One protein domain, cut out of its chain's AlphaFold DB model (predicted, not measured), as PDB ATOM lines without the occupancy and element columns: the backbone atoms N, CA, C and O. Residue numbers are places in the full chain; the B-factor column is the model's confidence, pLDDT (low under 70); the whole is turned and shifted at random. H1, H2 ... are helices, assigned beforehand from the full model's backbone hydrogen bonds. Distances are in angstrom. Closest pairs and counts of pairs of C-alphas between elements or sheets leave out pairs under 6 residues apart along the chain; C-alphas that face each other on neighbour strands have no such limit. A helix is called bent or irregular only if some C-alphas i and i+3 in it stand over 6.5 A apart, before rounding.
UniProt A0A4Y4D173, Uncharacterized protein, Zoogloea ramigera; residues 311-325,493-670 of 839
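This is residues 311 to 325 and 493 to 670 of the 839 residues of an uncharacterized protein of Zoogloea ramigera (UniProt A0A4Y4D173). A long, kinked helix, H5, makes the spine of this model, with H1 side by side with it and H2 crossing it nearer its first end, where H4 packs on H2. At the other end of H5 the backbone turns a corner into H6, H8 packs on the first part of H6, and the short H7 sits between H1, H5 and H6. The printed part has 193 residues, with eight named helices, H1 to H8 in that order, and no named strand; the class is all helix. It is only just compact, close to loose, with a radius of gyration of the C-alphas of 19.1 A, and only just elongated, with spans of 60 by 39 by 31 A.

Begin with H1, residues 312 to 325, which touches residues 579 to 590 of H5, residues 570 to 599; their closest C-alphas, His 322 and Thr 582, are 5.6 A apart, at a shallow tilt of 11 degrees, opposite ways. Next look at H2, residues 493 to 514: it touches H5 at Gly 501 and Val 576, the closest C-alphas at 5.3 A, at a steep tilt of 68 degrees, only just short of perpendicular. H2 only just touches H3, residues 519 to 522, with 3 pairs of C-alphas within 8 A, closest at Ala 507 and Arg 519, 7.1 A. H2 also touches H4, residues 535 to 549, closest at the C-alphas of Arg 499 and Leu 535, 5.8 A, at a steep tilt of 44 degrees. H5 and H6, residues 602 to 620, touch only at the corner, with C-alphas 598 and 605 closest at 5.9 A. H7, residues 641 to 645, is close to but not clearly touching H5, with C-alphas 590 and 643 closest at 5.7 A. H8, residues 655 to 670, touches residues 603 to 608 of H6, closest at C-alphas 603 and 664, 5.1 A. Every O i to N i+4 pair is within hydrogen-bond range in H2 and H7, but 8 of 10 in H1, 10 of 11 in H4, 22 of 26 in H5, 14 of 15 in H6 and 9 of 12 in H8; H3 is too short for one.

Find C-alpha 312 at (53.113, -47.120, 41.129), where H1 begins. H2 spans 30.6 A, H6 27.5 A and H5 44.2 A, from C-alpha 570 at (38.294, -11.229, 38.628), with a kink of 34 degrees near residue 590. H1 and H5 are irregular: C-alphas 318 and 321 are 7.0 A apart, and 571 and 574 are 7.4 A apart. H8 ends at C-alpha 670, (46.622, -64.065, 62.415).

The C-alphas of Pro 555 and Ser 670, the two farthest apart, are 62.2 A apart. Residues 326 to 492 are not printed, and C-alphas 325 and 493 are 13.9 A apart across the cut. Long links join H3 to H4, H4 to H5 and H6 to H7. Look for pLDDT under 70 at residues 528 to 529, 550 to 561, 624 to 625 and 651 to 656.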
ATOM      1  N   THR A 311      52.401 -50.887  39.296       82.31
ATOM      2  CA  THR A 311      51.965 -49.718  38.504       82.31
ATOM      3  C   THR A 311      52.340 -48.365  39.125       82.31
ATOM      4  O   THR A 311      52.234 -47.329  38.466       82.31
ATOM      5  N   ALA A 312      52.851 -48.344  40.364       82.56
ATOM      6  CA  ALA A 312      53.113 -47.120  41.129       82.56
ATOM      7  C   ALA A 312      54.025 -46.114  40.399       82.56
ATOM      8  O   ALA A 312      53.816 -44.903  40.470       82.56
ATOM      9  N   ALA A 313      55.043 -46.591  39.676       83.00
ATOM     10  CA  ALA A 313      55.931 -45.720  38.904       83.00
ATOM     11  C   ALA A 313      55.212 -45.036  37.727       83.00
ATOM     12  O   ALA A 313      55.442 -43.851  37.483       83.00
ATOM     13  N   SER A 314      54.315 -45.756  37.045       84.94
ATOM     14  CA  SER A 314      53.503 -45.215  35.951       84.94
ATOM     15  C   SER A 314      52.541 -44.140  36.463       84.94
ATOM     16  O   SER A 314      52.509 -43.041  35.912       84.94
ATOM     17  N   LEU A 315      51.868 -44.397  37.592       85.44
ATOM     18  CA  LEU A 315      50.982 -43.425  38.243       85.44
ATOM     19  C   LEU A 315      51.718 -42.133  38.621       85.44
ATOM     20  O   LEU A 315      51.247 -41.042  38.310       85.44
ATOM     21  N   ARG A 316      52.917 -42.235  39.213       85.88
ATOM     22  CA  ARG A 316      53.748 -41.054  39.521       85.88
ATOM     23  C   ARG A 316      54.144 -40.287  38.261       85.88
ATOM     24  O   ARG A 316      54.111 -39.060  38.259       85.88
ATOM     25  N   SER A 317      54.501 -40.996  37.191       88.56
ATOM     26  CA  SER A 317      54.832 -40.372  35.907       88.56
ATOM     27  C   SER A 317      53.637 -39.620  35.315       88.56
ATOM     28  O   SER A 317      53.816 -38.511  34.816       88.56
ATOM     29  N   ALA A 318      52.432 -40.189  35.403       91.12
ATOM     30  CA  ALA A 318      51.197 -39.556  34.946       91.12
ATOM     31  C   ALA A 318      50.797 -38.354  35.819       91.12
ATOM     32  O   ALA A 318      50.384 -37.321  35.302       91.12
ATOM     33  N   ALA A 319      50.979 -38.445  37.140       92.69
ATOM     34  CA  ALA A 319      50.651 -37.370  38.076       92.69
ATOM     35  C   ALA A 319      51.649 -36.199  38.042       92.69
ATOM     36  O   ALA A 319      51.272 -35.070  38.352       92.69
ATOM     37  N   ARG A 320      52.917 -36.437  37.673       93.88
ATOM     38  CA  ARG A 320      54.008 -35.443  37.707       93.88
ATOM     39  C   ARG A 320      53.669 -34.098  37.042       93.88
ATOM     40  O   ARG A 320      53.844 -33.087  37.719       93.88
ATOM     41  N   PRO A 321      53.218 -34.025  35.772       95.88
ATOM     42  CA  PRO A 321      52.934 -32.736  35.132       95.88
ATOM     43  C   PRO A 321      51.813 -31.964  35.839       95.88
ATOM     44  O   PRO A 321      51.874 -30.738  35.953       95.88
ATOM     45  N   HIS A 322      50.816 -32.673  36.370       96.69
ATOM     46  CA  HIS A 322      49.729 -32.059  37.122       96.69
ATOM     47  C   HIS A 322      50.205 -31.569  38.492       96.69
ATOM     48  O   HIS A 322      49.907 -30.443  38.875       96.69
ATOM     49  N   LEU A 323      51.015 -32.353  39.206       95.75
ATOM     50  CA  LEU A 323      51.598 -31.918  40.475       95.75
ATOM     51  C   LEU A 323      52.501 -30.690  40.292       95.75
ATOM     52  O   LEU A 323      52.391 -29.749  41.070       95.75
ATOM     53  N   GLN A 324      53.343 -30.664  39.252       95.69
ATOM     54  CA  GLN A 324      54.169 -29.499  38.917       95.69
ATOM     55  C   GLN A 324      53.299 -28.257  38.683       95.69
ATOM     56  O   GLN A 324      53.528 -27.228  39.309       95.69
ATOM     57  N   THR A 325      52.259 -28.378  37.850       96.75
ATOM     58  CA  THR A 325      51.320 -27.279  37.568       96.75
ATOM     59  C   THR A 325      50.654 -26.772  38.845       96.75
ATOM     60  O   THR A 325      50.585 -25.567  39.076       96.75
ATOM     61  N   ILE A 493      50.383 -27.892  51.619       94.56
ATOM     62  CA  ILE A 493      50.091 -26.467  51.409       94.56
ATOM     63  C   ILE A 493      49.410 -26.259  50.047       94.56
ATOM     64  O   ILE A 493      48.413 -25.541  49.965       94.56
ATOM     65  N   ALA A 494      49.879 -26.925  48.989       96.38
ATOM     66  CA  ALA A 494      49.279 -26.840  47.660       96.38
ATOM     67  C   ALA A 494      47.845 -27.395  47.620       96.38
ATOM     68  O   ALA A 494      46.977 -26.809  46.975       96.38
ATOM     69  N   LEU A 495      47.557 -28.470  48.359       95.81
ATOM     70  CA  LEU A 495      46.209 -29.028  48.497       95.81
ATOM     71  C   LEU A 495      45.281 -28.103  49.296       95.81
ATOM     72  O   LEU A 495      44.119 -27.936  48.925       95.81
ATOM     73  N   LEU A 496      45.788 -27.425  50.329       94.12
ATOM     74  CA  LEU A 496      45.038 -26.378  51.034       94.12
ATOM     75  C   LEU A 496      44.738 -25.184  50.112       94.12
ATOM     76  O   LEU A 496      43.633 -24.641  50.133       94.12
ATOM     77  N   ARG A 497      45.681 -24.795  49.243       95.44
ATOM     78  CA  ARG A 497      45.446 -23.751  48.231       95.44
ATOM     79  C   ARG A 497      44.480 -24.197  47.130       95.44
ATOM     80  O   ARG A 497      43.650 -23.393  46.711       95.44
ATOM     81  N   LEU A 498      44.525 -25.463  46.707       96.88
ATOM     82  CA  LEU A 498      43.519 -26.067  45.824       96.88
ATOM     83  C   LEU A 498      42.127 -25.981  46.454       96.88
ATOM     84  O   LEU A 498      41.180 -25.561  45.787       96.88
ATOM     85  N   ARG A 499      42.013 -26.313  47.746       94.75
ATOM     86  CA  ARG A 499      40.765 -26.151  48.498       94.75
ATOM     87  C   ARG A 499      40.290 -24.700  48.476       94.75
ATOM     88  O   ARG A 499      39.125 -24.462  48.178       94.75
ATOM     89  N   GLY A 500      41.180 -23.737  48.718       94.56
ATOM     90  CA  GLY A 500      40.875 -22.305  48.616       94.56
ATOM     91  C   GLY A 500      40.344 -21.894  47.237       94.56
ATOM     92  O   GLY A 500      39.324 -21.216  47.135       94.56
ATOM     93  N   GLY A 501      40.967 -22.382  46.160       95.94
ATOM     94  CA  GLY A 501      40.475 -22.180  44.793       95.94
ATOM     95  C   GLY A 501      39.067 -22.743  44.573       95.94
ATOM     96  O   GLY A 501      38.209 -22.072  43.997       95.94
ATOM     97  N   ARG A 502      38.794 -23.944  45.095       96.06
ATOM     98  CA  ARG A 502      37.461 -24.564  45.041       96.06
ATOM     99  C   ARG A 502      36.427 -23.807  45.876       96.06
ATOM    100  O   ARG A 502      35.309 -23.615  45.410       96.06
ATOM    101  N   LEU A 503      36.795 -23.306  47.055       95.50
ATOM    102  CA  LEU A 503      35.927 -22.440  47.856       95.50
ATOM    103  C   LEU A 503      35.558 -21.157  47.109       95.50
ATOM    104  O   LEU A 503      34.393 -20.773  47.122       95.50
ATOM    105  N   ALA A 504      36.517 -20.516  46.439       96.31
ATOM    106  CA  ALA A 504      36.264 -19.308  45.659       96.31
ATOM    107  C   ALA A 504      35.275 -19.560  44.512       96.31
ATOM    108  O   ALA A 504      34.333 -18.784  44.323       96.31
ATOM    109  N   LEU A 505      35.460 -20.661  43.775       96.19
ATOM    110  CA  LEU A 505      34.553 -21.074  42.701       96.19
ATOM    111  C   LEU A 505      33.157 -21.384  43.245       96.19
ATOM    112  O   LEU A 505      32.181 -20.831  42.743       96.19
ATOM    113  N   MET A 506      33.062 -22.204  44.294       94.81
ATOM    114  CA  MET A 506      31.782 -22.610  44.872       94.81
ATOM    115  C   MET A 506      31.021 -21.434  45.485       94.81
ATOM    116  O   MET A 506      29.835 -21.263  45.229       94.81
ATOM    117  N   ALA A 507      31.703 -20.566  46.235       95.12
ATOM    118  CA  ALA A 507      31.106 -19.356  46.790       95.12
ATOM    119  C   ALA A 507      30.580 -18.429  45.682       95.12
ATOM    120  O   ALA A 507      29.513 -17.833  45.823       95.12
ATOM    121  N   SER A 508      31.298 -18.322  44.560       93.88
ATOM    122  CA  SER A 508      30.846 -17.539  43.406       93.88
ATOM    123  C   SER A 508      29.636 -18.171  42.709       93.88
ATOM    124  O   SER A 508      28.673 -17.463  42.406       93.88
ATOM    125  N   ILE A 509      29.634 -19.497  42.527       91.12
ATOM    126  CA  ILE A 509      28.485 -20.258  42.010       91.12
ATOM    127  C   ILE A 509      27.261 -20.036  42.905       91.12
ATOM    128  O   ILE A 509      26.209 -19.629  42.414       91.12
ATOM    129  N   ASN A 510      27.416 -20.207  44.219       91.25
ATOM    130  CA  ASN A 510      26.336 -20.030  45.183       91.25
ATOM    131  C   ASN A 510      25.760 -18.611  45.139       91.25
ATOM    132  O   ASN A 510      24.542 -18.447  45.060       91.25
ATOM    133  N   ARG A 511      26.612 -17.579  45.074       90.38
ATOM    134  CA  ARG A 511      26.153 -16.188  44.937       90.38
ATOM    135  C   ARG A 511      25.318 -15.974  43.680       90.38
ATOM    136  O   ARG A 511      24.323 -15.256  43.733       90.38
ATOM    137  N   LYS A 512      25.708 -16.571  42.550       86.88
ATOM    138  CA  LYS A 512      24.978 -16.413  41.282       86.88
ATOM    139  C   LYS A 512      23.673 -17.202  41.244       86.88
ATOM    140  O   LYS A 512      22.697 -16.684  40.709       86.88
ATOM    141  N   LEU A 513      23.644 -18.409  41.805       83.06
ATOM    142  CA  LEU A 513      22.470 -19.285  41.755       83.06
ATOM    143  C   LEU A 513      21.468 -19.028  42.891       83.06
ATOM    144  O   LEU A 513      20.263 -19.125  42.673       83.06
ATOM    145  N   PHE A 514      21.947 -18.680  44.087       84.06
ATOM    146  CA  PHE A 514      21.137 -18.586  45.308       84.06
ATOM    147  C   PHE A 514      21.131 -17.195  45.955       84.06
ATOM    148  O   PHE A 514      20.394 -16.979  46.914       84.06
ATOM    149  N   GLY A 515      21.931 -16.245  45.457       86.38
ATOM    150  CA  GLY A 515      22.024 -14.890  46.017       86.38
ATOM    151  C   GLY A 515      22.820 -14.788  47.325       86.38
ATOM    152  O   GLY A 515      22.895 -13.705  47.898       86.38
ATOM    153  N   ASP A 516      23.426 -15.884  47.782       89.88
ATOM    154  CA  ASP A 516      24.235 -15.984  49.001       89.88
ATOM    155  C   ASP A 516      25.429 -16.915  48.743       89.88
ATOM    156  O   ASP A 516      25.323 -17.836  47.940       89.88
ATOM    157  N   ASP A 517      26.569 -16.692  49.394       89.19
ATOM    158  CA  ASP A 517      27.769 -17.514  49.195       89.19
ATOM    159  C   ASP A 517      27.745 -18.845  49.962       89.19
ATOM    160  O   ASP A 517      28.565 -19.725  49.686       89.19
ATOM    161  N   LYS A 518      26.787 -19.003  50.887       91.44
ATOM    162  CA  LYS A 518      26.619 -20.186  51.743       91.44
ATOM    163  C   LYS A 518      27.858 -20.506  52.583       91.44
ATOM    164  O   LYS A 518      28.134 -21.665  52.889       91.44
ATOM    165  N   ARG A 519      28.617 -19.491  53.005       92.12
ATOM    166  CA  ARG A 519      29.891 -19.664  53.728       92.12
ATOM    167  C   ARG A 519      29.803 -20.527  54.981       92.12
ATOM    168  O   ARG A 519      30.722 -21.298  55.238       92.12
ATOM    169  N   SER A 520      28.726 -20.407  55.755       89.69
ATOM    170  CA  SER A 520      28.526 -21.230  56.953       89.69
ATOM    171  C   SER A 520      28.424 -22.719  56.626       89.69
ATOM    172  O   SER A 520      28.868 -23.527  57.428       89.69
ATOM    173  N   GLU A 521      27.878 -23.070  55.459       89.88
ATOM    174  CA  GLU A 521      27.773 -24.449  54.970       89.88
ATOM    175  C   GLU A 521      29.123 -24.911  54.384       89.88
ATOM    176  O   GLU A 521      29.613 -25.987  54.712       89.88
ATOM    177  N   LEU A 522      29.798 -24.062  53.596       89.19
ATOM    178  CA  LEU A 522      31.102 -24.380  52.982       89.19
ATOM    179  C   LEU A 522      32.241 -24.602  53.994       89.19
ATOM    180  O   LEU A 522      33.238 -25.266  53.688       89.19
ATOM    181  N   LEU A 523      32.121 -24.005  55.181       89.12
ATOM    182  CA  LEU A 523      33.090 -24.101  56.274       89.12
ATOM    183  C   LEU A 523      32.543 -24.891  57.476       89.12
ATOM    184  O   LEU A 523      33.155 -24.864  58.544       89.12
ATOM    185  N   ALA A 524      31.403 -25.575  57.323       87.00
ATOM    186  CA  ALA A 524      30.787 -26.348  58.394       87.00
ATOM    187  C   ALA A 524      31.684 -27.517  58.821       87.00
ATOM    188  O   ALA A 524      32.172 -28.279  57.985       87.00
ATOM    189  N   ILE A 525      31.874 -27.665  60.133       82.50
ATOM    190  CA  ILE A 525      32.584 -28.790  60.744       82.50
ATOM    191  C   ILE A 525      31.539 -29.746  61.318       82.50
ATOM    192  O   ILE A 525      30.754 -29.365  62.187       82.50
ATOM    193  N   GLY A 526      31.539 -30.982  60.831       79.38
ATOM    194  CA  GLY A 526      30.639 -32.032  61.282       79.38
ATOM    195  C   GLY A 526      31.015 -32.609  62.657       79.38
ATOM    196  O   GLY A 526      32.055 -32.274  63.233       79.38
ATOM    197  N   PRO A 527      30.217 -33.557  63.185       72.31
ATOM    198  CA  PRO A 527      30.391 -34.125  64.529       72.31
ATOM    199  C   PRO A 527      31.743 -34.816  64.767       72.31
ATOM    200  O   PRO A 527      32.161 -34.972  65.910       72.31
ATOM    201  N   GLY A 528      32.423 -35.238  63.696       67.94
ATOM    202  CA  GLY A 528      33.744 -35.871  63.742       67.94
ATOM    203  C   GLY A 528      34.925 -34.898  63.689       67.94
ATOM    204  O   GLY A 528      36.048 -35.351  63.506       67.94
ATOM    205  N   GLY A 529      34.698 -33.580  63.771       69.62
ATOM    206  CA  GLY A 529      35.763 -32.574  63.650       69.62
ATOM    207  C   GLY A 529      36.282 -32.364  62.220       69.62
ATOM    208  O   GLY A 529      37.211 -31.585  62.020       69.62
ATOM    209  N   LYS A 530      35.668 -33.028  61.233       78.25
ATOM    210  CA  LYS A 530      35.959 -32.907  59.798       78.25
ATOM    211  C   LYS A 530      35.039 -31.887  59.140       78.25
ATOM    212  O   LYS A 530      33.890 -31.742  59.555       78.25
ATOM    213  N   LEU A 531      35.515 -31.222  58.093       79.31
ATOM    214  CA  LEU A 531      34.653 -30.378  57.264       79.31
ATOM    215  C   LEU A 531      33.600 -31.226  56.539       79.31
ATOM    216  O   LEU A 531      33.927 -32.278  55.995       79.31
ATOM    217  N   GLU A 532      32.350 -30.760  56.515       80.75
ATOM    218  CA  GLU A 532      31.253 -31.457  55.825       80.75
ATOM    219  C   GLU A 532      31.460 -31.480  54.304       80.75
ATOM    220  O   GLU A 532      31.171 -32.480  53.652       80.75
ATOM    221  N   LEU A 533      32.020 -30.399  53.745       82.69
ATOM    222  CA  LEU A 533      32.519 -30.353  52.372       82.69
ATOM    223  C   LEU A 533      34.052 -30.434  52.344       82.69
ATOM    224  O   LEU A 533      34.773 -29.429  52.463       82.69
ATOM    225  N   GLY A 534      34.527 -31.667  52.162       83.25
ATOM    226  CA  GLY A 534      35.920 -32.006  51.902       83.25
ATOM    227  C   GLY A 534      36.416 -31.536  50.534       83.25
ATOM    228  O   GLY A 534      35.697 -30.925  49.732       83.25
ATOM    229  N   LEU A 535      37.688 -31.819  50.263       88.62
ATOM    230  CA  LEU A 535      38.348 -31.409  49.031       88.62
ATOM    231  C   LEU A 535      37.692 -32.067  47.811       88.62
ATOM    232  O   LEU A 535      37.437 -31.369  46.824       88.62
ATOM    233  N   ALA A 536      37.411 -33.374  47.872       86.88
ATOM    234  CA  ALA A 536      36.816 -34.126  46.768       86.88
ATOM    235  C   ALA A 536      35.373 -33.681  46.483       86.88
ATOM    236  O   ALA A 536      35.057 -33.323  45.348       86.88
ATOM    237  N   ALA A 537      34.545 -33.586  47.529       86.12
ATOM    238  CA  ALA A 537      33.141 -33.182  47.429       86.12
ATOM    239  C   ALA A 537      32.962 -31.792  46.789       86.12
ATOM    240  O   ALA A 537      32.100 -31.603  45.931       86.12
ATOM    241  N   LEU A 538      33.815 -30.822  47.150       89.44
ATOM    242  CA  LEU A 538      33.829 -29.509  46.493       89.44
ATOM    243  C   LEU A 538      34.124 -29.626  44.993       89.44
ATOM    244  O   LEU A 538      33.516 -28.927  44.188       89.44
ATOM    245  N   GLY A 539      35.066 -30.494  44.615       88.69
ATOM    246  CA  GLY A 539      35.445 -30.705  43.221       88.69
ATOM    247  C   GLY A 539      34.299 -31.260  42.379       88.69
ATOM    248  O   GLY A 539      34.029 -30.728  41.305       88.69
ATOM    249  N   GLU A 540      33.610 -32.285  42.883       87.31
ATOM    250  CA  GLU A 540      32.474 -32.921  42.201       87.31
ATOM    251  C   GLU A 540      31.314 -31.947  41.980       87.31
ATOM    252  O   GLU A 540      30.767 -31.868  40.880       87.31
ATOM    253  N   GLN A 541      30.964 -31.159  42.999       87.12
ATOM    254  CA  GLN A 541      29.881 -30.183  42.883       87.12
ATOM    255  C   GLN A 541      30.207 -29.071  41.876       87.12
ATOM    256  O   GLN A 541      29.336 -28.675  41.103       87.12
ATOM    257  N   ILE A 542      31.453 -28.577  41.851       89.12
ATOM    258  CA  ILE A 542      31.876 -27.565  40.870       89.12
ATOM    259  C   ILE A 542      31.779 -28.133  39.453       89.12
ATOM    260  O   ILE A 542      31.256 -27.459  38.570       89.12
ATOM    261  N   ASP A 543      32.240 -29.364  39.229       86.31
ATOM    262  CA  ASP A 543      32.198 -29.978  37.899       86.31
ATOM    263  C   ASP A 543      30.799 -30.265  37.404       86.31
ATOM    264  O   ASP A 543      30.520 -30.019  36.233       86.31
ATOM    265  N   ALA A 544      29.912 -30.736  38.279       80.81
ATOM    266  CA  ALA A 544      28.519 -30.953  37.918       80.81
ATOM    267  C   ALA A 544      27.881 -29.665  37.372       80.81
ATOM    268  O   ALA A 544      27.139 -29.711  36.393       80.81
ATOM    269  N   VAL A 545      28.219 -28.513  37.961       82.12
ATOM    270  CA  VAL A 545      27.746 -27.201  37.507       82.12
ATOM    271  C   VAL A 545      28.482 -26.739  36.243       82.12
ATOM    272  O   VAL A 545      27.849 -26.291  35.290       82.12
ATOM    273  N   LEU A 546      29.811 -26.862  36.183       83.00
ATOM    274  CA  LEU A 546      30.593 -26.429  35.017       83.00
ATOM    275  C   LEU A 546      30.301 -27.258  33.757       83.00
ATOM    276  O   LEU A 546      30.322 -26.707  32.660       83.00
ATOM    277  N   ALA A 547      30.008 -28.554  33.891       79.62
ATOM    278  CA  ALA A 547      29.621 -29.416  32.774       79.62
ATOM    279  C   ALA A 547      28.302 -28.960  32.132       79.62
ATOM    280  O   ALA A 547      28.129 -29.064  30.919       79.62
ATOM    281  N   GLN A 548      27.397 -28.402  32.939       73.19
ATOM    282  CA  GLN A 548      26.117 -27.875  32.480       73.19
ATOM    283  C   GLN A 548      26.254 -26.527  31.749       73.19
ATOM    284  O   GLN A 548      25.444 -26.223  30.877       73.19
ATOM    285  N   GLU A 549      27.298 -25.731  32.019       75.56
ATOM    286  CA  GLU A 549      27.512 -24.444  31.328       75.56
ATOM    287  C   GLU A 549      27.658 -24.599  29.805       75.56
ATOM    288  O   GLU A 549      27.265 -23.703  29.057       75.56
ATOM    289  N   GLY A 550      28.187 -25.734  29.328       69.56
ATOM    290  CA  GLY A 550      28.333 -26.023  27.897       69.56
ATOM    291  C   GLY A 550      27.003 -26.197  27.155       69.56
ATOM    292  O   GLY A 550      26.939 -25.943  25.955       69.56
ATOM    293  N   SER A 551      25.936 -26.572  27.867       67.75
ATOM    294  CA  SER A 551      24.573 -26.721  27.342       67.75
ATOM    295  C   SER A 551      23.639 -25.584  27.778       67.75
ATOM    296  O   SER A 551      22.429 -25.681  27.599       67.75
ATOM    297  N   ARG A 552      24.177 -24.487  28.338       67.56
ATOM    298  CA  ARG A 552      23.389 -23.356  28.869       67.56
ATOM    299  C   ARG A 552      22.471 -22.715  27.824       67.56
ATOM    300  O   ARG A 552      21.374 -22.280  28.159       67.56
ATOM    301  N   ASP A 553      22.937 -22.623  26.579       61.66
ATOM    302  CA  ASP A 553      22.183 -22.017  25.475       61.66
ATOM    303  C   ASP A 553      21.286 -23.033  24.738       61.66
ATOM    304  O   ASP A 553      20.604 -22.643  23.791       61.66
ATOM    305  N   ASP A 554      21.259 -24.306  25.161       64.94
ATOM    306  CA  ASP A 554      20.373 -25.331  24.602       64.94
ATOM    307  C   ASP A 554      18.960 -25.209  25.212       64.94
ATOM    308  O   ASP A 554      18.743 -25.596  26.368       64.94
ATOM    309  N   PRO A 555      17.961 -24.718  24.450       55.06
ATOM    310  CA  PRO A 555      16.605 -24.524  24.953       55.06
ATOM    311  C   PRO A 555      15.860 -25.844  25.199       55.06
ATOM    312  O   PRO A 555      14.788 -25.825  25.806       55.06
ATOM    313  N   GLN A 556      16.370 -26.971  24.683       52.50
ATOM    314  CA  GLN A 556      15.759 -28.295  24.828       52.50
ATOM    315  C   GLN A 556      16.306 -29.079  26.024       52.50
ATOM    316  O   GLN A 556      15.604 -29.953  26.536       52.50
ATOM    317  N   ALA A 557      17.520 -28.763  26.485       44.44
ATOM    318  CA  ALA A 557      18.195 -29.509  27.544       44.44
ATOM    319  C   ALA A 557      17.994 -28.915  28.946       44.44
ATOM    320  O   ALA A 557      17.933 -29.679  29.906       44.44
ATOM    321  N   THR A 558      17.845 -27.589  29.091       49.19
ATOM    322  CA  THR A 558      17.805 -26.941  30.415       49.19
ATOM    323  C   THR A 558      17.061 -25.597  30.410       49.19
ATOM    324  O   THR A 558      17.122 -24.861  29.428       49.19
ATOM    325  N   PRO A 559      16.348 -25.222  31.491       54.53
ATOM    326  CA  PRO A 559      15.824 -23.869  31.622       54.53
ATOM    327  C   PRO A 559      16.981 -22.869  31.742       54.53
ATOM    328  O   PRO A 559      17.980 -23.172  32.393       54.53
ATOM    329  N   PRO A 560      16.847 -21.669  31.158       58.12
ATOM    330  CA  PRO A 560      17.924 -20.691  31.137       58.12
ATOM    331  C   PRO A 560      18.271 -20.233  32.560       58.12
ATOM    332  O   PRO A 560      17.427 -19.672  33.262       58.12
ATOM    333  N   TRP A 561      19.520 -20.441  32.974       67.38
ATOM    334  CA  TRP A 561      20.094 -19.879  34.201       67.38
ATOM    335  C   TRP A 561      21.125 -18.788  33.873       67.38
ATOM    336  O   TRP A 561      21.652 -18.738  32.754       67.38
ATOM    337  N   PRO A 562      21.407 -17.867  34.815       71.81
ATOM    338  CA  PRO A 562      22.373 -16.797  34.589       71.81
ATOM    339  C   PRO A 562      23.781 -17.350  34.345       71.81
ATOM    340  O   PRO A 562      24.239 -18.232  35.066       71.81
ATOM    341  N   ALA A 563      24.489 -16.786  33.363       80.00
ATOM    342  CA  ALA A 563      25.865 -17.166  33.060       80.00
ATOM    343  C   ALA A 563      26.796 -16.960  34.268       80.00
ATOM    344  O   ALA A 563      26.757 -15.919  34.943       80.00
ATOM    345  N   LEU A 564      27.681 -17.929  34.513       83.31
ATOM    346  CA  LEU A 564      28.637 -17.870  35.615       83.31
ATOM    347  C   LEU A 564      29.807 -16.934  35.276       83.31
ATOM    348  O   LEU A 564      30.821 -17.329  34.705       83.31
ATOM    349  N   ALA A 565      29.669 -15.659  35.645       80.31
ATOM    350  CA  ALA A 565      30.663 -14.621  35.351       80.31
ATOM    351  C   ALA A 565      31.874 -14.585  36.313       80.31
ATOM    352  O   ALA A 565      32.835 -13.873  36.037       80.31
ATOM    353  N   PHE A 566      31.826 -15.306  37.443       89.56
ATOM    354  CA  PHE A 566      32.883 -15.362  38.472       89.56
ATOM    355  C   PHE A 566      33.497 -13.998  38.859       89.56
ATOM    356  O   PHE A 566      34.709 -13.857  39.037       89.56
ATOM    357  N   THR A 567      32.646 -12.978  38.992       87.06
ATOM    358  CA  THR A 567      33.036 -11.566  39.125       87.06
ATOM    359  C   THR A 567      33.954 -11.272  40.310       87.06
ATOM    360  O   THR A 567      34.788 -10.378  40.224       87.06
ATOM    361  N   GLU A 568      33.835 -12.032  41.398       88.50
ATOM    362  CA  GLU A 568      34.606 -11.802  42.628       88.50
ATOM    363  C   GLU A 568      36.054 -12.307  42.535       88.50
ATOM    364  O   GLU A 568      36.920 -11.809  43.246       88.50
ATOM    365  N   ILE A 569      36.325 -13.273  41.650       92.12
ATOM    366  CA  ILE A 569      37.676 -13.808  41.413       92.12
ATOM    367  C   ILE A 569      38.445 -12.892  40.441       92.12
ATOM    368  O   ILE A 569      39.666 -12.751  40.516       92.12
ATOM    369  N   GLY A 570      37.728 -12.229  39.530       91.25
ATOM    370  CA  GLY A 570      38.294 -11.229  38.628       91.25
ATOM    371  C   GLY A 570      39.366 -11.796  37.690       91.25
ATOM    372  O   GLY A 570      39.204 -12.866  37.104       91.25
ATOM    373  N   ALA A 571      40.469 -11.058  37.530       91.31
ATOM    374  CA  ALA A 571      41.539 -11.378  36.577       91.31
ATOM    375  C   ALA A 571      42.251 -12.716  36.854       91.31
ATOM    376  O   ALA A 571      42.893 -13.268  35.963       91.31
ATOM    377  N   ASP A 572      42.127 -13.245  38.070       91.75
ATOM    378  CA  ASP A 572      42.804 -14.463  38.506       91.75
ATOM    379  C   ASP A 572      42.011 -15.751  38.205       91.75
ATOM    380  O   ASP A 572      42.499 -16.870  38.384       91.75
ATOM    381  N   LEU A 573      40.792 -15.612  37.668       94.31
ATOM    382  CA  LEU A 573      39.917 -16.730  37.315       94.31
ATOM    383  C   LEU A 573      40.600 -17.821  36.467       94.31
ATOM    384  O   LEU A 573      40.392 -18.999  36.776       94.31
ATOM    385  N   PRO A 574      41.411 -17.510  35.432       95.31
ATOM    386  CA  PRO A 574      42.070 -18.544  34.636       95.31
ATOM    387  C   PRO A 574      43.002 -19.435  35.464       95.31
ATOM    388  O   PRO A 574      43.050 -20.641  35.236       95.31
ATOM    389  N   ARG A 575      43.718 -18.862  36.438       95.69
ATOM    390  CA  ARG A 575      44.602 -19.616  37.337       95.69
ATOM    391  C   ARG A 575      43.787 -20.467  38.302       95.69
ATOM    392  O   ARG A 575      44.038 -21.662  38.412       95.69
ATOM    393  N   VAL A 576      42.763 -19.896  38.939       96.44
ATOM    394  CA  VAL A 576      41.892 -20.633  39.872       96.44
ATOM    395  C   VAL A 576      41.200 -21.819  39.182       96.44
ATOM    396  O   VAL A 576      41.179 -22.922  39.730       96.44
ATOM    397  N   LYS A 577      40.707 -21.635  37.947       94.75
ATOM    398  CA  LYS A 577      40.159 -22.733  37.131       94.75
ATOM    399  C   LYS A 577      41.213 -23.794  36.808       94.75
ATOM    400  O   LYS A 577      40.914 -24.980  36.919       94.75
ATOM    401  N   ARG A 578      42.439 -23.391  36.456       96.38
ATOM    402  CA  ARG A 578      43.536 -24.330  36.166       96.38
ATOM    403  C   ARG A 578      43.914 -25.161  37.390       96.38
ATOM    404  O   ARG A 578      44.083 -26.371  37.260       96.38
ATOM    405  N   ILE A 579      43.985 -24.543  38.570       96.31
ATOM    406  CA  ILE A 579      44.228 -25.229  39.846       96.31
ATOM    407  C   ILE A 579      43.143 -26.289  40.090       96.31
ATOM    408  O   ILE A 579      43.467 -27.449  40.338       96.31
ATOM    409  N   HIS A 580      41.864 -25.919  39.948       96.69
ATOM    410  CA  HIS A 580      40.727 -26.839  40.099       96.69
ATOM    411  C   HIS A 580      40.805 -28.043  39.148       96.69
ATOM    412  O   HIS A 580      40.770 -29.188  39.609       96.69
ATOM    413  N   GLN A 581      40.998 -27.781  37.851       96.06
ATOM    414  CA  GLN A 581      41.138 -28.803  36.805       96.06
ATOM    415  C   GLN A 581      42.336 -29.725  37.061       96.06
ATOM    416  O   GLN A 581      42.254 -30.939  36.902       96.06
ATOM    417  N   THR A 582      43.454 -29.157  37.510       96.94
ATOM    418  CA  THR A 582      44.655 -29.919  37.865       96.94
ATOM    419  C   THR A 582      44.391 -30.845  39.051       96.94
ATOM    420  O   THR A 582      44.798 -32.005  39.031       96.94
ATOM    421  N   GLY A 583      43.648 -30.373  40.056       95.88
ATOM    422  CA  GLY A 583      43.199 -31.198  41.175       95.88
ATOM    423  C   GLY A 583      42.313 -32.373  40.750       95.88
ATOM    424  O   GLY A 583      42.398 -33.443  41.346       95.88
ATOM    425  N   GLN A 584      41.489 -32.206  39.712       94.69
ATOM    426  CA  GLN A 584      40.675 -33.289  39.145       94.69
ATOM    427  C   GLN A 584      41.472 -34.277  38.327       94.69
ATOM    428  O   GLN A 584      41.311 -35.477  38.523       94.69
ATOM    429  N   ALA A 585      42.368 -33.791  37.471       94.94
ATOM    430  CA  ALA A 585      43.265 -34.657  36.723       94.94
ATOM    431  C   ALA A 585      44.083 -35.543  37.677       94.94
ATOM    432  O   ALA A 585      44.182 -36.749  37.473       94.94
ATOM    433  N   LEU A 586      44.590 -34.973  38.777       94.56
ATOM    434  CA  LEU A 586      45.271 -35.736  39.826       94.56
ATOM    435  C   LEU A 586      44.360 -36.785  40.474       94.56
ATOM    436  O   LEU A 586      44.784 -37.926  40.642       94.56
ATOM    437  N   ALA A 587      43.119 -36.431  40.819       91.88
ATOM    438  CA  ALA A 587      42.182 -37.386  41.407       91.88
ATOM    439  C   ALA A 587      41.839 -38.528  40.435       91.88
ATOM    440  O   ALA A 587      41.812 -39.690  40.834       91.88
ATOM    441  N   GLN A 588      41.663 -38.215  39.151       90.44
ATOM    442  CA  GLN A 588      41.374 -39.189  38.102       90.44
ATOM    443  C   GLN A 588      42.540 -40.156  37.866       90.44
ATOM    444  O   GLN A 588      42.303 -41.352  37.702       90.44
ATOM    445  N   VAL A 589      43.791 -39.673  37.911       90.31
ATOM    446  CA  VAL A 589      44.988 -40.532  37.817       90.31
ATOM    447  C   VAL A 589      44.980 -41.613  38.904       90.31
ATOM    448  O   VAL A 589      45.358 -42.749  38.631       90.31
ATOM    449  N   TYR A 590      44.521 -41.291  40.116       87.88
ATOM    450  CA  TYR A 590      44.540 -42.217  41.255       87.88
ATOM    451  C   TYR A 590      43.219 -42.956  41.518       87.88
ATOM    452  O   TYR A 590      43.210 -43.897  42.310       87.88
ATOM    453  N   ALA A 591      42.123 -42.619  40.833       83.75
ATOM    454  CA  ALA A 591      40.807 -43.224  41.069       83.75
ATOM    455  C   ALA A 591      40.807 -44.759  40.915       83.75
ATOM    456  O   ALA A 591      40.259 -45.480  41.749       83.75
ATOM    457  N   GLY A 592      41.481 -45.277  39.881       81.19
ATOM    458  CA  GLY A 592      41.603 -46.723  39.660       81.19
ATOM    459  C   GLY A 592      42.448 -47.433  40.724       81.19
ATOM    460  O   GLY A 592      42.203 -48.600  41.031       81.19
ATOM    461  N   PHE A 593      43.410 -46.726  41.326       83.88
ATOM    462  CA  PHE A 593      44.272 -47.280  42.367       83.88
ATOM    463  C   PHE A 593      43.487 -47.556  43.654       83.88
ATOM    464  O   PHE A 593      43.608 -48.646  44.210       83.88
ATOM    465  N   ASP A 594      42.637 -46.622  44.093       81.31
ATOM    466  CA  ASP A 594      41.801 -46.812  45.288       81.31
ATOM    467  C   ASP A 594      40.797 -47.952  45.110       81.31
ATOM    468  O   ASP A 594      40.631 -48.781  46.007       81.31
ATOM    469  N   ALA A 595      40.163 -48.038  43.936       81.12
ATOM    470  CA  ALA A 595      39.239 -49.123  43.621       81.12
ATOM    471  C   ALA A 595      39.945 -50.490  43.646       81.12
ATOM    472  O   ALA A 595      39.437 -51.450  44.232       81.12
ATOM    473  N   ALA A 596      41.146 -50.578  43.067       81.38
ATOM    474  CA  ALA A 596      41.948 -51.797  43.076       81.38
ATOM    475  C   ALA A 596      42.458 -52.161  44.483       81.38
ATOM    476  O   ALA A 596      42.481 -53.342  44.839       81.38
ATOM    477  N   LEU A 597      42.821 -51.167  45.300       85.38
ATOM    478  CA  LEU A 597      43.222 -51.361  46.692       85.38
ATOM    479  C   LEU A 597      42.054 -51.887  47.536       85.38
ATOM    480  O   LEU A 597      42.221 -52.864  48.262       85.38
ATOM    481  N   ALA A 598      40.864 -51.294  47.403       84.19
ATOM    482  CA  ALA A 598      39.655 -51.769  48.072       84.19
ATOM    483  C   ALA A 598      39.297 -53.197  47.633       84.19
ATOM    484  O   ALA A 598      38.964 -54.046  48.460       84.19
ATOM    485  N   ALA A 599      39.457 -53.504  46.343       79.56
ATOM    486  CA  ALA A 599      39.280 -54.854  45.830       79.56
ATOM    487  C   ALA A 599      40.317 -55.849  46.387       79.56
ATOM    488  O   ALA A 599      40.064 -57.053  46.364       79.56
ATOM    489  N   ALA A 600      41.476 -55.415  46.890       81.81
ATOM    490  CA  ALA A 600      42.466 -56.319  47.481       81.81
ATOM    491  C   ALA A 600      42.017 -56.927  48.826       81.81
ATOM    492  O   ALA A 600      42.540 -57.979  49.203       81.81
ATOM    493  N   GLY A 601      41.037 -56.314  49.495       83.88
ATOM    494  CA  GLY A 601      40.384 -56.828  50.701       83.88
ATOM    495  C   GLY A 601      40.343 -55.814  51.846       83.88
ATOM    496  O   GLY A 601      41.072 -54.819  51.845       83.88
ATOM    497  N   THR A 602      39.512 -56.077  52.856       86.88
ATOM    498  CA  THR A 602      39.301 -55.152  53.992       86.88
ATOM    499  C   THR A 602      40.585 -54.888  54.781       86.88
ATOM    500  O   THR A 602      40.836 -53.762  55.212       86.88
ATOM    501  N   SER A 603      41.457 -55.894  54.887       90.81
ATOM    502  CA  SER A 603      42.771 -55.759  55.518       90.81
ATOM    503  C   SER A 603      43.660 -54.737  54.803       90.81
ATOM    504  O   SER A 603      44.356 -53.958  55.451       90.81
ATOM    505  N   ALA A 604      43.621 -54.689  53.467       90.62
ATOM    506  CA  ALA A 604      44.405 -53.724  52.697       90.62
ATOM    507  C   ALA A 604      43.934 -52.282  52.954       90.62
ATOM    508  O   ALA A 604      44.764 -51.387  53.123       90.62
ATOM    509  N   VAL A 605      42.617 -52.073  53.055       89.81
ATOM    510  CA  VAL A 605      42.020 -50.776  53.413       89.81
ATOM    511  C   VAL A 605      42.428 -50.363  54.829       89.81
ATOM    512  O   VAL A 605      42.906 -49.250  55.024       89.81
ATOM    513  N   ALA A 606      42.358 -51.277  55.801       89.75
ATOM    514  CA  ALA A 606      42.776 -50.993  57.174       89.75
ATOM    515  C   ALA A 606      44.264 -50.605  57.271       89.75
ATOM    516  O   ALA A 606      44.626 -49.689  58.012       89.75
ATOM    517  N   GLN A 607      45.139 -51.259  56.500       89.94
ATOM    518  CA  GLN A 607      46.560 -50.904  56.464       89.94
ATOM    519  C   GLN A 607      46.817 -49.544  55.794       89.94
ATOM    520  O   GLN A 607      47.713 -48.813  56.223       89.94
ATOM    521  N   ARG A 608      46.022 -49.161  54.784       88.44
ATOM    522  CA  ARG A 608      46.038 -47.792  54.244       88.44
ATOM    523  C   ARG A 608      45.643 -46.785  55.321       88.44
ATOM    524  O   ARG A 608      46.348 -45.799  55.501       88.44
ATOM    525  N   ASP A 609      44.572 -47.036  56.060       88.00
ATOM    526  CA  ASP A 609      44.081 -46.091  57.068       88.00
ATOM    527  C   ASP A 609      45.086 -45.930  58.224       88.00
ATOM    528  O   ASP A 609      45.382 -44.814  58.651       88.00
ATOM    529  N   ALA A 610      45.726 -47.022  58.658       86.56
ATOM    530  CA  ALA A 610      46.831 -46.966  59.619       86.56
ATOM    531  C   ALA A 610      48.033 -46.163  59.084       86.56
ATOM    532  O   ALA A 610      48.711 -45.446  59.829       86.56
ATOM    533  N   ARG A 611      48.294 -46.250  57.773       85.62
ATOM    534  CA  ARG A 611      49.338 -45.463  57.115       85.62
ATOM    535  C   ARG A 611      49.011 -43.965  57.115       85.62
ATOM    536  O   ARG A 611      49.950 -43.196  57.315       85.62
ATOM    537  N   ALA A 612      47.744 -43.555  56.982       85.56
ATOM    538  CA  ALA A 612      47.334 -42.141  57.050       85.56
ATOM    539  C   ALA A 612      47.775 -41.480  58.345       85.56
ATOM    540  O   ALA A 612      48.511 -40.495  58.297       85.56
ATOM    541  N   ALA A 613      47.443 -42.086  59.482       82.69
ATOM    542  CA  ALA A 613      47.831 -41.561  60.788       82.69
ATOM    543  C   ALA A 613      49.362 -41.431  60.935       82.69
ATOM    544  O   ALA A 613      49.878 -40.443  61.466       82.69
ATOM    545  N   SER A 614      50.114 -42.414  60.421       83.62
ATOM    546  CA  SER A 614      51.581 -42.383  60.436       83.62
ATOM    547  C   SER A 614      52.155 -41.264  59.559       83.62
ATOM    548  O   SER A 614      53.097 -40.589  59.977       83.62
ATOM    549  N   VAL A 615      51.609 -41.059  58.356       84.06
ATOM    550  CA  VAL A 615      52.063 -40.008  57.433       84.06
ATOM    551  C   VAL A 615      51.702 -38.626  57.972       84.06
ATOM    552  O   VAL A 615      52.555 -37.742  57.943       84.06
ATOM    553  N   GLU A 616      50.500 -38.444  58.518       84.62
ATOM    554  CA  GLU A 616      50.099 -37.192  59.165       84.62
ATOM    555  C   GLU A 616      51.050 -36.845  60.314       84.62
ATOM    556  O   GLU A 616      51.596 -35.745  60.341       84.62
ATOM    557  N   THR A 617      51.361 -37.806  61.190       84.25
ATOM    558  CA  THR A 617      52.326 -37.607  62.286       84.25
ATOM    559  C   THR A 617      53.719 -37.234  61.760       84.25
ATOM    560  O   THR A 617      54.387 -36.360  62.312       84.25
ATOM    561  N   ALA A 618      54.167 -37.868  60.671       83.88
ATOM    562  CA  ALA A 618      55.472 -37.595  60.068       83.88
ATOM    563  C   ALA A 618      55.556 -36.204  59.414       83.88
ATOM    564  O   ALA A 618      56.609 -35.567  59.472       83.88
ATOM    565  N   ILE A 619      54.467 -35.730  58.801       82.69
ATOM    566  CA  ILE A 619      54.372 -34.379  58.233       82.69
ATOM    567  C   ILE A 619      54.243 -33.346  59.355       82.69
ATOM    568  O   ILE A 619      54.928 -32.329  59.316       82.69
ATOM    569  N   ALA A 620      53.438 -33.624  60.382       81.62
ATOM    570  CA  ALA A 620      53.312 -32.767  61.554       81.62
ATOM    571  C   ALA A 620      54.659 -32.589  62.267       81.62
ATOM    572  O   ALA A 620      54.974 -31.490  62.694       81.62
ATOM    573  N   GLY A 621      55.504 -33.624  62.324       82.56
ATOM    574  CA  GLY A 621      56.862 -33.516  62.867       82.56
ATOM    575  C   GLY A 621      57.807 -32.595  62.079       82.56
ATOM    576  O   GLY A 621      58.845 -32.211  62.612       82.56
ATOM    577  N   ALA A 622      57.471 -32.223  60.838       82.00
ATOM    578  CA  ALA A 622      58.259 -31.289  60.030       82.00
ATOM    579  C   ALA A 622      58.024 -29.810  60.405       82.00
ATOM    580  O   ALA A 622      58.762 -28.945  59.940       82.00
ATOM    581  N   ILE A 623      57.012 -29.504  61.230       80.06
ATOM    582  CA  ILE A 623      56.720 -28.147  61.712       80.06
ATOM    583  C   ILE A 623      56.359 -28.187  63.199       80.06
ATOM    584  O   ILE A 623      55.563 -29.002  63.648       80.06
ATOM    585  N   SER A 624      56.862 -27.241  63.989       67.75
ATOM    586  CA  SER A 624      56.385 -27.058  65.361       67.75
ATOM    587  C   SER A 624      54.890 -26.694  65.397       67.75
ATOM    588  O   SER A 624      54.484 -25.696  64.800       67.75
ATOM    589  N   SER A 625      54.079 -27.440  66.156       64.94
ATOM    590  CA  SER A 625      52.651 -27.156  66.423       64.94
ATOM    591  C   SER A 625      51.731 -27.105  65.186       64.94
ATOM    592  O   SER A 625      51.009 -26.133  64.970       64.94
ATOM    593  N   ALA A 626      51.726 -28.164  64.373       70.38
ATOM    594  CA  ALA A 626      50.782 -28.299  63.263       70.38
ATOM    595  C   ALA A 626      49.329 -28.510  63.764       70.38
ATOM    596  O   ALA A 626      49.102 -29.409  64.580       70.38
ATOM    597  N   PRO A 627      48.330 -27.727  63.300       75.00
ATOM    598  CA  PRO A 627      46.923 -28.077  63.497       75.00
ATOM    599  C   PRO A 627      46.590 -29.405  62.800       75.00
ATOM    600  O   PRO A 627      47.256 -29.790  61.839       75.00
ATOM    601  N   SER A 628      45.531 -30.077  63.262       78.56
ATOM    602  CA  SER A 628      44.998 -31.278  62.600       78.56
ATOM    603  C   SER A 628      44.664 -30.984  61.135       78.56
ATOM    604  O   SER A 628      43.992 -29.989  60.847       78.56
ATOM    605  N   LEU A 629      45.119 -31.846  60.219       81.56
ATOM    606  CA  LEU A 629      44.896 -31.672  58.780       81.56
ATOM    607  C   LEU A 629      43.441 -31.906  58.382       81.56
ATOM    608  O   LEU A 629      42.898 -31.155  57.569       81.56
ATOM    609  N   ASP A 630      42.784 -32.851  59.049       78.00
ATOM    610  CA  ASP A 630      41.345 -33.083  58.934       78.00
ATOM    611  C   ASP A 630      40.544 -31.807  59.251       78.00
ATOM    612  O   ASP A 630      39.650 -31.418  58.494       78.00
ATOM    613  N   ALA A 631      40.918 -31.091  60.319       74.00
ATOM    614  CA  ALA A 631      40.287 -29.823  60.695       74.00
ATOM    615  C   ALA A 631      40.573 -28.682  59.695       74.00
ATOM    616  O   ALA A 631      39.818 -27.714  59.627       74.00
ATOM    617  N   GLN A 632      41.646 -28.789  58.903       79.25
ATOM    618  CA  GLN A 632      41.959 -27.869  57.800       79.25
ATOM    619  C   GLN A 632      41.280 -28.272  56.476       79.25
ATOM    620  O   GLN A 632      41.453 -27.597  55.458       79.25
ATOM    621  N   GLY A 633      40.472 -29.338  56.479       76.38
ATOM    622  CA  GLY A 633      39.723 -29.791  55.310       76.38
ATOM    623  C   GLY A 633      40.511 -30.678  54.363       76.38
ATOM    624  O   GLY A 633      40.177 -30.724  53.176       76.38
ATOM    625  N   LEU A 634      41.561 -31.330  54.863       86.25
ATOM    626  CA  LEU A 634      42.395 -32.231  54.088       86.25
ATOM    627  C   LEU A 634      42.352 -33.644  54.677       86.25
ATOM    628  O   LEU A 634      43.164 -33.983  55.530       86.25
ATOM    629  N   ASP A 635      41.431 -34.464  54.171       86.25
ATOM    630  CA  ASP A 635      41.359 -35.887  54.504       86.25
ATOM    631  C   ASP A 635      42.331 -36.679  53.613       86.25
ATOM    632  O   ASP A 635      42.266 -36.630  52.382       86.25
ATOM    633  N   PHE A 636      43.252 -37.419  54.233       84.94
ATOM    634  CA  PHE A 636      44.264 -38.213  53.524       84.94
ATOM    635  C   PHE A 636      43.690 -39.459  52.846       84.94
ATOM    636  O   PHE A 636      44.404 -40.109  52.083       84.94
ATOM    637  N   LEU A 637      42.430 -39.798  53.112       86.12
ATOM    638  CA  LEU A 637      41.709 -40.885  52.455       86.12
ATOM    639  C   LEU A 637      40.980 -40.423  51.187       86.12
ATOM    640  O   LEU A 637      40.538 -41.267  50.410       86.12
ATOM    641  N   GLU A 638      40.877 -39.111  50.949       87.56
ATOM    642  CA  GLU A 638      40.292 -38.543  49.734       87.56
ATOM    643  C   GLU A 638      41.349 -38.287  48.653       87.56
ATOM    644  O   GLU A 638      42.513 -37.968  48.921       87.56
ATOM    645  N   GLN A 639      40.932 -38.360  47.389       89.75
ATOM    646  CA  GLN A 639      41.772 -37.944  46.271       89.75
ATOM    647  C   GLN A 639      41.688 -36.425  46.040       89.75
ATOM    648  O   GLN A 639      40.617 -35.830  46.186       89.75
ATOM    649  N   PRO A 640      42.793 -35.764  45.642       92.19
ATOM    650  CA  PRO A 640      44.104 -36.333  45.299       92.19
ATOM    651  C   PRO A 640      45.092 -36.494  46.479       92.19
ATOM    652  O   PRO A 640      46.253 -36.838  46.254       92.19
ATOM    653  N   ALA A 641      44.683 -36.220  47.725       90.75
ATOM    654  CA  ALA A 641      45.579 -36.248  48.884       90.75
ATOM    655  C   ALA A 641      46.164 -37.650  49.131       90.75
ATOM    656  O   ALA A 641      47.383 -37.787  49.273       90.75
ATOM    657  N   CYS A 642      45.320 -38.685  49.083       88.44
ATOM    658  CA  CYS A 642      45.723 -40.085  49.218       88.44
ATOM    659  C   CYS A 642      46.819 -40.462  48.204       88.44
ATOM    660  O   CYS A 642      47.913 -40.889  48.585       88.44
ATOM    661  N   GLY A 643      46.588 -40.222  46.910       88.38
ATOM    662  CA  GLY A 643      47.543 -40.576  45.858       88.38
ATOM    663  C   GLY A 643      48.893 -39.860  45.966       88.38
ATOM    664  O   GLY A 643      49.947 -40.454  45.722       88.38
ATOM    665  N   LEU A 644      48.881 -38.584  46.366       89.81
ATOM    666  CA  LEU A 644      50.079 -37.742  46.425       89.81
ATOM    667  C   LEU A 644      50.924 -37.932  47.689       89.81
ATOM    668  O   LEU A 644      52.152 -37.818  47.618       89.81
ATOM    669  N   LEU A 645      50.284 -38.196  48.830       86.88
ATOM    670  CA  LEU A 645      50.936 -38.215  50.144       86.88
ATOM    671  C   LEU A 645      51.102 -39.625  50.718       86.88
ATOM    672  O   LEU A 645      52.018 -39.845  51.510       86.88
ATOM    673  N   MET A 646      50.253 -40.577  50.316       82.75
ATOM    674  CA  MET A 646      50.188 -41.907  50.919       82.75
ATOM    675  C   MET A 646      50.652 -43.030  49.999       82.75
ATOM    676  O   MET A 646      51.712 -43.612  50.235       82.75
ATOM    677  N   LEU A 647      49.848 -43.362  48.986       77.25
ATOM    678  CA  LEU A 647      50.030 -44.524  48.118       77.25
ATOM    679  C   LEU A 647      49.600 -44.144  46.693       77.25
ATOM    680  O   LEU A 647      48.425 -43.850  46.494       77.25
ATOM    681  N   PRO A 648      50.497 -44.153  45.691       73.50
ATOM    682  CA  PRO A 648      51.925 -44.476  45.734       73.50
ATOM    683  C   PRO A 648      52.830 -43.333  46.238       73.50
ATOM    684  O   PRO A 648      54.007 -43.576  46.471       73.50
ATOM    685  N   ALA A 649      52.321 -42.112  46.419       76.75
ATOM    686  CA  ALA A 649      53.082 -40.928  46.834       76.75
ATOM    687  C   ALA A 649      54.309 -40.580  45.961       76.75
ATOM    688  O   ALA A 649      54.845 -41.373  45.194       76.75
ATOM    689  N   PHE A 650      54.827 -39.362  46.087       75.50
ATOM    690  CA  PHE A 650      56.139 -39.011  45.529       75.50
ATOM    691  C   PHE A 650      57.203 -39.263  46.609       75.50
ATOM    692  O   PHE A 650      57.552 -38.375  47.383       75.50
ATOM    693  N   ARG A 651      57.662 -40.510  46.751       69.00
ATOM    694  CA  ARG A 651      58.686 -40.918  47.736       69.00
ATOM    695  C   ARG A 651      59.738 -41.817  47.089       69.00
ATOM    696  O   ARG A 651      59.410 -42.572  46.168       69.00
ATOM    697  N   PHE A 652      60.990 -41.737  47.545       58.16
ATOM    698  CA  PHE A 652      62.070 -42.595  47.044       58.16
ATOM    699  C   PHE A 652      62.057 -43.982  47.706       58.16
ATOM    700  O   PHE A 652      62.328 -44.991  47.053       58.16
ATOM    701  N   ALA A 653      61.691 -44.056  48.990       56.88
ATOM    702  CA  ALA A 653      61.619 -45.318  49.716       56.88
ATOM    703  C   ALA A 653      60.426 -46.166  49.236       56.88
ATOM    704  O   ALA A 653      59.282 -45.890  49.583       56.88
ATOM    705  N   GLN A 654      60.701 -47.231  48.474       55.53
ATOM    706  CA  GLN A 654      59.722 -48.271  48.107       55.53
ATOM    707  C   GLN A 654      59.431 -49.265  49.250       55.53
ATOM    708  O   GLN A 654      58.513 -50.081  49.171       55.53
ATOM    709  N   THR A 655      60.186 -49.174  50.345       53.47
ATOM    710  CA  THR A 655      60.090 -50.008  51.549       53.47
ATOM    711  C   THR A 655      58.699 -50.046  52.232       53.47
ATOM    712  O   THR A 655      58.378 -51.075  52.832       53.47
ATOM    713  N   PRO A 656      57.822 -49.018  52.141       67.19
ATOM    714  CA  PRO A 656      56.485 -49.072  52.736       67.19
ATOM    715  C   PRO A 656      55.524 -50.045  52.043       67.19
ATOM    716  O   PRO A 656      54.669 -50.609  52.718       67.19
ATOM    717  N   PHE A 657      55.637 -50.270  50.727       81.50
ATOM    718  CA  PHE A 657      54.621 -51.034  49.986       81.50
ATOM    719  C   PHE A 657      54.702 -52.532  50.247       81.50
ATOM    720  O   PHE A 657      53.675 -53.164  50.474       81.50
ATOM    721  N   ALA A 658      55.917 -53.088  50.291       83.31
ATOM    722  CA  ALA A 658      56.119 -54.483  50.676       83.31
ATOM    723  C   ALA A 658      55.653 -54.722  52.119       83.31
ATOM    724  O   ALA A 658      54.913 -55.666  52.377       83.31
ATOM    725  N   THR A 659      55.995 -53.807  53.033       87.12
ATOM    726  CA  THR A 659      55.565 -53.876  54.438       87.12
ATOM    727  C   THR A 659      54.041 -53.838  54.564       87.12
ATOM    728  O   THR A 659      53.467 -54.664  55.266       87.12
ATOM    729  N   LEU A 660      53.376 -52.922  53.850       89.00
ATOM    730  CA  LEU A 660      51.915 -52.809  53.833       89.00
ATOM    731  C   LEU A 660      51.267 -54.073  53.262       89.00
ATOM    732  O   LEU A 660      50.359 -54.625  53.879       89.00
ATOM    733  N   ARG A 661      51.756 -54.561  52.116       91.38
ATOM    734  CA  ARG A 661      51.293 -55.805  51.485       91.38
ATOM    735  C   ARG A 661      51.392 -56.987  52.440       91.38
ATOM    736  O   ARG A 661      50.430 -57.738  52.594       91.38
ATOM    737  N   ASP A 662      52.555 -57.162  53.057       93.00
ATOM    738  CA  ASP A 662      52.822 -58.309  53.917       93.00
ATOM    739  C   ASP A 662      52.026 -58.224  55.221       93.00
ATOM    740  O   ASP A 662      51.470 -59.236  55.646       93.00
ATOM    741  N   ALA A 663      51.867 -57.024  55.790       92.75
ATOM    742  CA  ALA A 663      50.981 -56.785  56.925       92.75
ATOM    743  C   ALA A 663      49.515 -57.084  56.574       92.75
ATOM    744  O   ALA A 663      48.841 -57.788  57.323       92.75
ATOM    745  N   ALA A 664      49.034 -56.625  55.413       93.69
ATOM    746  CA  ALA A 664      47.666 -56.873  54.967       93.69
ATOM    747  C   ALA A 664      47.384 -58.377  54.806       93.69
ATOM    748  O   ALA A 664      46.356 -58.871  55.277       93.69
ATOM    749  N   ALA A 665      48.311 -59.118  54.196       93.94
ATOM    750  CA  ALA A 665      48.201 -60.567  54.050       93.94
ATOM    751  C   ALA A 665      48.278 -61.299  55.404       93.94
ATOM    752  O   ALA A 665      47.510 -62.232  55.645       93.94
ATOM    753  N   ALA A 666      49.168 -60.871  56.306       95.19
ATOM    754  CA  ALA A 666      49.343 -61.480  57.626       95.19
ATOM    755  C   ALA A 666      48.133 -61.287  58.560       95.19
ATOM    756  O   ALA A 666      47.895 -62.122  59.440       95.19
ATOM    757  N   SER A 667      47.323 -60.237  58.377       94.44
ATOM    758  CA  SER A 667      46.087 -60.055  59.157       94.44
ATOM    759  C   SER A 667      45.117 -61.233  58.992       94.44
ATOM    760  O   SER A 667      44.497 -61.659  59.963       94.44
ATOM    761  N   TYR A 668      45.014 -61.813  57.789       91.44
ATOM    762  CA  TYR A 668      44.110 -62.942  57.537       91.44
ATOM    763  C   TYR A 668      44.540 -64.212  58.268       91.44
ATOM    764  O   TYR A 668      43.700 -64.903  58.839       91.44
ATOM    765  N   THR A 669      45.839 -64.516  58.281       92.31
ATOM    766  CA  THR A 669      46.362 -65.718  58.948       92.31
ATOM    767  C   THR A 669      46.442 -65.567  60.464       92.31
ATOM    768  O   THR A 669      46.312 -66.559  61.174       92.31
ATOM    769  N   SER A 670      46.614 -64.343  60.972       93.06
ATOM    770  CA  SER A 670      46.622 -64.065  62.415       93.06
ATOM    771  C   SER A 670      45.224 -64.023  63.040       93.06
ATOM    772  O   SER A 670      45.087 -64.322  64.225       93.06
TER     773      SER A 670